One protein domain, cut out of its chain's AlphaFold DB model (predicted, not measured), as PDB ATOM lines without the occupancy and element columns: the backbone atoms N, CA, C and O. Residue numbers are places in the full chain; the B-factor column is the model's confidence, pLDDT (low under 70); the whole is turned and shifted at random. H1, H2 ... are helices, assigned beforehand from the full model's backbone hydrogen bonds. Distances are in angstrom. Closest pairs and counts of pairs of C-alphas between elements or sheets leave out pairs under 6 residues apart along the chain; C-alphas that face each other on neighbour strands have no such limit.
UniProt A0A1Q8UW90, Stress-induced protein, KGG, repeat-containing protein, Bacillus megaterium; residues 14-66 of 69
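AT A GLANCE: This is residues 14 to 66 of the 69 residues of the protein "Stress-induced protein, KGG, repeat-containing protein" of Bacillus megaterium (UniProt A0A1Q8UW90). What shape do the helices make? They form an open, flat U: H2 is its base, and H1 and H3 are arms from its two ends, with an empty middle. What is printed? There are 53 residues with H1, H2 and H3 in that order and no named strand, class all helix. The whole is extended, with a radius of gyration of the C-alphas of 15.5 A and spans of 37 by 31 by 17 A.

IN THESE COORDINATES: Where is the longest helix? H2, residues 29 to 46, measures 26.0 A from first to last C-alpha. Where are the others? H1, residues 14 to 26, begins with C-alpha 14 at (32.922, -60.247, 19.562) and measures 18.7 A. H3, residues 49 to 64, measures 22.6 A and ends with C-alpha 64 at (45.687, -34.506, 28.189).

HOW THE PARTS SIT: Does H2 touch H1 or H3? It is apart from both, and H1 and H3 are apart too, with no C-alphas within 8 A. Which O i to N i+4 pairs are within hydrogen-bond range? Every one in H2 and H3, and 8 of 9 in H1.

THE WHOLE: How far does it reach? The C-alphas farthest apart, of Glu 14 and Lys 49, are 37.9 A apart. Are there cuts or long links? The printed part has no cut, and both links are tight. Where is pLDDT under 70? At residues 26 and 63 to 66.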
ATOM      1  N   GLU A  14      33.577 -59.963  20.838       81.12
ATOM      2  CA  GLU A  14      32.922 -60.247  19.562       81.12
ATOM      3  C   GLU A  14      31.401 -60.186  19.673       81.12
ATOM      4  O   GLU A  14      30.762 -59.609  18.795       81.12
ATOM      5  N   ALA A  15      30.829 -60.688  20.768       84.06
ATOM      6  CA  ALA A  15      29.399 -60.609  21.044       84.06
ATOM      7  C   ALA A  15      28.925 -59.153  21.179       84.06
ATOM      8  O   ALA A  15      27.901 -58.784  20.606       84.06
ATOM      9  N   ARG A  16      29.697 -58.290  21.858       81.25
ATOM     10  CA  ARG A  16      29.409 -56.845  21.933       81.25
ATOM     11  C   ARG A  16      29.472 -56.182  20.560       81.25
ATOM     12  O   ARG A  16      28.558 -55.449  20.190       81.25
ATOM     13  N   ARG A  17      30.521 -56.473  19.786       84.25
ATOM     14  CA  ARG A  17      30.701 -55.934  18.430       84.25
ATOM     15  C   ARG A  17      29.572 -56.367  17.493       84.25
ATOM     16  O   ARG A  17      29.069 -55.554  16.723       84.25
ATOM     17  N   MET A  18      29.182 -57.637  17.551       83.12
ATOM     18  CA  MET A  18      28.066 -58.208  16.794       83.12
ATOM     19  C   MET A  18      26.735 -57.559  17.178       83.12
ATOM     20  O   MET A  18      25.993 -57.145  16.291       83.12
ATOM     21  N   GLY A  19      26.465 -57.415  18.480       82.06
ATOM     22  CA  GLY A  19      25.265 -56.750  18.988       82.06
ATOM     23  C   GLY A  19      25.155 -55.312  18.487       82.06
ATOM     24  O   GLY A  19      24.152 -54.957  17.877       82.06
ATOM     25  N   GLY A  20      26.229 -54.524  18.616       80.19
ATOM     26  CA  GLY A  20      26.261 -53.147  18.112       80.19
ATOM     27  C   GLY A  20      26.027 -53.052  16.600       80.19
ATOM     28  O   GLY A  20      25.256 -52.209  16.153       80.19
ATOM     29  N   LYS A  21      26.622 -53.957  15.808       78.75
ATOM     30  CA  LYS A  21      26.411 -54.020  14.349       78.75
ATOM     31  C   LYS A  21      24.993 -54.436  13.954       78.75
ATOM     32  O   LYS A  21      24.519 -54.017  12.906       78.75
ATOM     33  N   ALA A  22      24.338 -55.296  14.730       77.44
ATOM     34  CA  ALA A  22      22.953 -55.688  14.473       77.44
ATOM     35  C   ALA A  22      21.996 -54.526  14.774       77.44
ATOM     36  O   ALA A  22      21.147 -54.196  13.950       77.44
ATOM     37  N   THR A  23      22.203 -53.845  15.903       70.69
ATOM     38  CA  THR A  23      21.460 -52.638  16.288       70.69
ATOM     39  C   THR A  23      21.678 -51.505  15.278       70.69
ATOM     40  O   THR A  23      20.718 -50.876  14.851       70.69
ATOM     41  N   SER A  24      22.902 -51.285  14.786       71.81
ATOM     42  CA  SER A  24      23.175 -50.225  13.800       71.81
ATOM     43  C   SER A  24      22.584 -50.474  12.412       71.81
ATOM     44  O   SER A  24      22.534 -49.546  11.616       71.81
ATOM     45  N   LYS A  25      22.185 -51.710  12.088       71.25
ATOM     46  CA  LYS A  25      21.563 -52.047  10.797       71.25
ATOM     47  C   LYS A  25      20.049 -51.849  10.781       71.25
ATOM     48  O   LYS A  25      19.493 -51.685   9.704       71.25
ATOM     49  N   ASN A  26      19.405 -51.892  11.946       68.25
ATOM     50  CA  ASN A  26      17.944 -51.854  12.077       68.25
ATOM     51  C   ASN A  26      17.408 -50.489  12.524       68.25
ATOM     52  O   ASN A  26      16.200 -50.327  12.672       68.25
ATOM     53  N   HIS A  27      18.297 -49.535  12.794       74.19
ATOM     54  CA  HIS A  27      17.936 -48.247  13.356       74.19
ATOM     55  C   HIS A  27      18.543 -47.117  12.539       74.19
ATOM     56  O   HIS A  27      19.760 -47.059  12.351       74.19
ATOM     57  N   ASP A  28      17.679 -46.212  12.094       77.81
ATOM     58  CA  ASP A  28      18.062 -45.037  11.327       77.81
ATOM     59  C   ASP A  28      18.614 -43.924  12.221       77.81
ATOM     60  O   ASP A  28      18.577 -43.976  13.454       77.81
ATOM     61  N   LYS A  29      19.125 -42.871  11.583       78.12
ATOM     62  CA  LYS A  29      19.661 -41.682  12.256       78.12
ATOM     63  C   LYS A  29      18.685 -41.097  13.286       78.12
ATOM     64  O   LYS A  29      19.124 -40.701  14.362       78.12
ATOM     65  N   GLU A  30      17.391 -41.091  12.974       79.88
ATOM     66  CA  GLU A  30      16.337 -40.560  13.847       79.88
ATOM     67  C   GLU A  30      16.233 -41.328  15.172       79.88
ATOM     68  O   GLU A  30      16.094 -40.717  16.227       79.88
ATOM     69  N   PHE A  31      16.427 -42.651  15.158       83.62
ATOM     70  CA  PHE A  31      16.404 -43.474  16.371       83.62
ATOM     71  C   PHE A  31      17.529 -43.101  17.344       83.62
ATOM     72  O   PHE A  31      17.312 -42.961  18.547       83.62
ATOM     73  N   TYR A  32      18.747 -42.901  16.832       79.75
ATOM     74  CA  TYR A  32      19.876 -42.490  17.670       79.75
ATOM     75  C   TYR A  32      19.736 -41.051  18.166       79.75
ATOM     76  O   TYR A  32      20.183 -40.746  19.273       79.75
ATOM     77  N   GLN A  33      19.114 -40.179  17.371       85.00
ATOM     78  CA  GLN A  33      18.808 -38.811  17.782       85.00
ATOM     79  C   GLN A  33      17.799 -38.793  18.931       85.00
ATOM     80  O   GLN A  33      18.081 -38.170  19.949       85.00
ATOM     81  N   GLU A  34      16.700 -39.543  18.823       86.50
ATOM     82  CA  GLU A  34      15.677 -39.623  19.873       86.50
ATOM     83  C   GLU A  34      16.243 -40.193  21.184       86.50
ATOM     84  O   GLU A  34      15.977 -39.674  22.270       86.50
ATOM     85  N   ILE A  35      17.071 -41.242  21.107       86.69
ATOM     86  CA  ILE A  35      17.728 -41.812  22.294       86.69
ATOM     87  C   ILE A  35      18.714 -40.818  22.910       86.69
ATOM     88  O   ILE A  35      18.754 -40.672  24.134       86.69
ATOM     89  N   GLY A  36      19.505 -40.137  22.079       84.38
ATOM     90  CA  GLY A  36      20.434 -39.107  22.533       84.38
ATOM     91  C   GLY A  36      19.716 -37.950  23.226       84.38
ATOM     92  O   GLY A  36      20.141 -37.525  24.299       84.38
ATOM     93  N   GLU A  37      18.600 -37.491  22.659       87.69
ATOM     94  CA  GLU A  37      17.764 -36.426  23.215       87.69
ATOM     95  C   GLU A  37      17.166 -36.831  24.565       87.69
ATOM     96  O   GLU A  37      17.373 -36.131  25.557       87.69
ATOM     97  N   LYS A  38      16.530 -38.006  24.652       89.75
ATOM     98  CA  LYS A  38      15.967 -38.526  25.912       89.75
ATOM     99  C   LYS A  38      17.028 -38.698  27.001       89.75
ATOM    100  O   LYS A  38      16.784 -38.375  28.168       89.75
ATOM    101  N   GLY A  39      18.210 -39.196  26.636       85.94
ATOM    102  CA  GLY A  39      19.339 -39.328  27.559       85.94
ATOM    103  C   GLY A  39      19.849 -37.969  28.044       85.94
ATOM    104  O   GLY A  39      20.085 -37.786  29.242       85.94
ATOM    105  N   GLY A  40      19.960 -37.001  27.132       84.44
ATOM    106  CA  GLY A  40      20.360 -35.627  27.430       84.44
ATOM    107  C   GLY A  40      19.367 -34.905  28.338       84.44
ATOM    108  O   GLY A  40      19.779 -34.337  29.345       84.44
ATOM    109  N   GLU A  41      18.068 -34.987  28.046       84.94
ATOM    110  CA  GLU A  41      17.003 -34.371  28.845       84.94
ATOM    111  C   GLU A  41      16.946 -34.963  30.261       84.94
ATOM    112  O   GLU A  41      16.850 -34.230  31.243       84.94
ATOM    113  N   THR A  42      17.070 -36.288  30.386       85.31
ATOM    114  CA  THR A  42      17.117 -36.964  31.693       85.31
ATOM    115  C   THR A  42      18.332 -36.524  32.504       85.31
ATOM    116  O   THR A  42      18.220 -36.254  33.698       85.31
ATOM    117  N   THR A  43      19.490 -36.420  31.849       79.75
ATOM    118  CA  THR A  43      20.723 -35.950  32.490       79.75
ATOM    119  C   THR A  43      20.565 -34.497  32.939       79.75
ATOM    120  O   THR A  43      20.845 -34.184  34.089       79.75
ATOM    121  N   ALA A  44      20.027 -33.628  32.081       79.44
ATOM    122  CA  ALA A  44      19.827 -32.212  32.378       79.44
ATOM    123  C   ALA A  44      18.804 -31.961  33.498       79.44
ATOM    124  O   ALA A  44      18.937 -30.993  34.237       79.44
ATOM    125  N   LYS A  45      17.793 -32.828  33.644       81.06
ATOM    126  CA  LYS A  45      16.811 -32.748  34.739       81.06
ATOM    127  C   LYS A  45      17.371 -33.190  36.092       81.06
ATOM    128  O   LYS A  45      16.909 -32.699  37.113       81.06
ATOM    129  N   ASN A  46      18.313 -34.135  36.098       77.12
ATOM    130  CA  ASN A  46      18.812 -34.771  37.322       77.12
ATOM    131  C   ASN A  46      20.157 -34.217  37.805       77.12
ATOM    132  O   ASN A  46      20.608 -34.594  38.886       77.12
ATOM    133  N   HIS A  47      20.818 -33.377  37.008       81.31
ATOM    134  CA  HIS A  47      22.173 -32.935  37.286       81.31
ATOM    135  C   HIS A  47      22.331 -31.423  37.170       81.31
ATOM    136  O   HIS A  47      21.979 -30.810  36.163       81.31
ATOM    137  N   ASP A  48      22.946 -30.847  38.198       78.12
ATOM    138  CA  ASP A  48      23.259 -29.428  38.266       78.12
ATOM    139  C   ASP A  48      24.560 -29.087  37.531       78.12
ATOM    140  O   ASP A  48      25.320 -29.942  37.071       78.12
ATOM    141  N   LYS A  49      24.854 -27.789  37.449       77.56
ATOM    142  CA  LYS A  49      26.035 -27.236  36.774       77.56
ATOM    143  C   LYS A  49      27.362 -27.891  37.195       77.56
ATOM    144  O   LYS A  49      28.244 -28.042  36.352       77.56
ATOM    145  N   GLU A  50      27.492 -28.296  38.458       79.25
ATOM    146  CA  GLU A  50      28.698 -28.953  38.985       79.25
ATOM    147  C   GLU A  50      28.974 -30.307  38.315       79.25
ATOM    148  O   GLU A  50      30.121 -30.611  37.994       79.25
ATOM    149  N   PHE A  51      27.933 -31.081  37.993       83.94
ATOM    150  CA  PHE A  51      28.077 -32.353  37.282       83.94
ATOM    151  C   PHE A  51      28.696 -32.152  35.895       83.94
ATOM    152  O   PHE A  51      29.627 -32.860  35.509       83.94
ATOM    153  N   TYR A  52      28.218 -31.147  35.155       80.56
ATOM    154  CA  TYR A  52      28.748 -30.819  33.832       80.56
ATOM    155  C   TYR A  52      30.195 -30.312  33.888       80.56
ATOM    156  O   TYR A  52      30.986 -30.595  32.986       80.56
ATOM    157  N   GLN A  53      30.560 -29.595  34.954       83.69
ATOM    158  CA  GLN A  53      31.940 -29.170  35.188       83.69
ATOM    159  C   GLN A  53      32.855 -30.366  35.469       83.69
ATOM    160  O   GLN A  53      33.910 -30.476  34.844       83.69
ATOM    161  N   GLU A  54      32.436 -31.296  36.328       84.44
ATOM    162  CA  GLU A  54      33.224 -32.478  36.684       84.44
ATOM    163  C   GLU A  54      33.454 -33.411  35.482       84.44
ATOM    164  O   GLU A  54      34.579 -33.861  35.247       84.44
ATOM    165  N   ILE A  55      32.416 -33.688  34.677       83.62
ATOM    166  CA  ILE A  55      32.575 -34.516  33.470       83.62
ATOM    167  C   ILE A  55      33.439 -33.816  32.414       83.62
ATOM    168  O   ILE A  55      34.234 -34.478  31.744       83.62
ATOM    169  N   GLY A  56      33.332 -32.488  32.289       82.06
ATOM    170  CA  GLY A  56      34.172 -31.693  31.394       82.06
ATOM    171  C   GLY A  56      35.641 -31.737  31.810       82.06
ATOM    172  O   GLY A  56      36.519 -31.962  30.976       82.06
ATOM    173  N   GLU A  57      35.912 -31.617  33.110       84.75
ATOM    174  CA  GLU A  57      37.256 -31.724  33.673       84.75
ATOM    175  C   GLU A  57      37.844 -33.131  33.474       84.75
ATOM    176  O   GLU A  57      38.980 -33.272  33.014       84.75
ATOM    177  N   LYS A  58      37.070 -34.190  33.749       85.75
ATOM    178  CA  LYS A  58      37.481 -35.587  33.514       85.75
ATOM    179  C   LYS A  58      37.746 -35.873  32.033       85.75
ATOM    180  O   LYS A  58      38.724 -36.553  31.707       85.75
ATOM    181  N   GLY A  59      36.914 -35.339  31.140       81.25
ATOM    182  CA  GLY A  59      37.102 -35.424  29.693       81.25
ATOM    183  C   GLY A  59      38.396 -34.743  29.245       81.25
ATOM    184  O   GLY A  59      39.213 -35.370  28.573       81.25
ATOM    185  N   GLY A  60      38.633 -33.508  29.697       80.44
ATOM    186  CA  GLY A  60      39.854 -32.752  29.400       80.44
ATOM    187  C   GLY A  60      41.124 -33.418  29.939       80.44
ATOM    188  O   GLY A  60      42.134 -33.504  29.244       80.44
ATOM    189  N   LYS A  61      41.075 -33.985  31.149       75.88
ATOM    190  CA  LYS A  61      42.188 -34.774  31.704       75.88
ATOM    191  C   LYS A  61      42.471 -36.030  30.880       75.88
ATOM    192  O   LYS A  61      43.628 -36.331  30.617       75.88
ATOM    193  N   SER A  62      41.433 -36.725  30.414       71.81
ATOM    194  CA  SER A  62      41.587 -37.918  29.567       71.81
ATOM    195  C   SER A  62      42.179 -37.591  28.194       71.81
ATOM    196  O   SER A  62      42.873 -38.418  27.609       71.81
ATOM    197  N   THR A  63      41.930 -36.387  27.667       66.38
ATOM    198  CA  THR A  63      42.587 -35.931  26.438       66.38
ATOM    199  C   THR A  63      44.024 -35.492  26.664       66.38
ATOM    200  O   THR A  63      44.833 -35.714  25.773       66.38
ATOM    201  N   ASN A  64      44.332 -34.925  27.831       60.72
ATOM    202  CA  ASN A  64      45.687 -34.506  28.189       60.72
ATOM    203  C   ASN A  64      46.596 -35.697  28.524       60.72
ATOM    204  O   ASN A  64      47.766 -35.656  28.188       60.72
ATOM    205  N   ASN A  65      46.055 -36.789  29.075       59.84
ATOM    206  CA  ASN A  65      46.782 -38.050  29.287       59.84
ATOM    207  C   ASN A  65      47.034 -38.856  27.999       59.84
ATOM    208  O   ASN A  65      47.546 -39.971  28.070       59.84
ATOM    209  N   ARG A  66      46.677 -38.329  26.818       59.94
ATOM    210  CA  ARG A  66      47.221 -38.823  25.546       59.94
ATOM    211  C   ARG A  66      48.576 -38.164  25.320       59.94
ATOM    212  O   ARG A  66      48.771 -37.462  24.330       59.94
TER     213      ARG A  66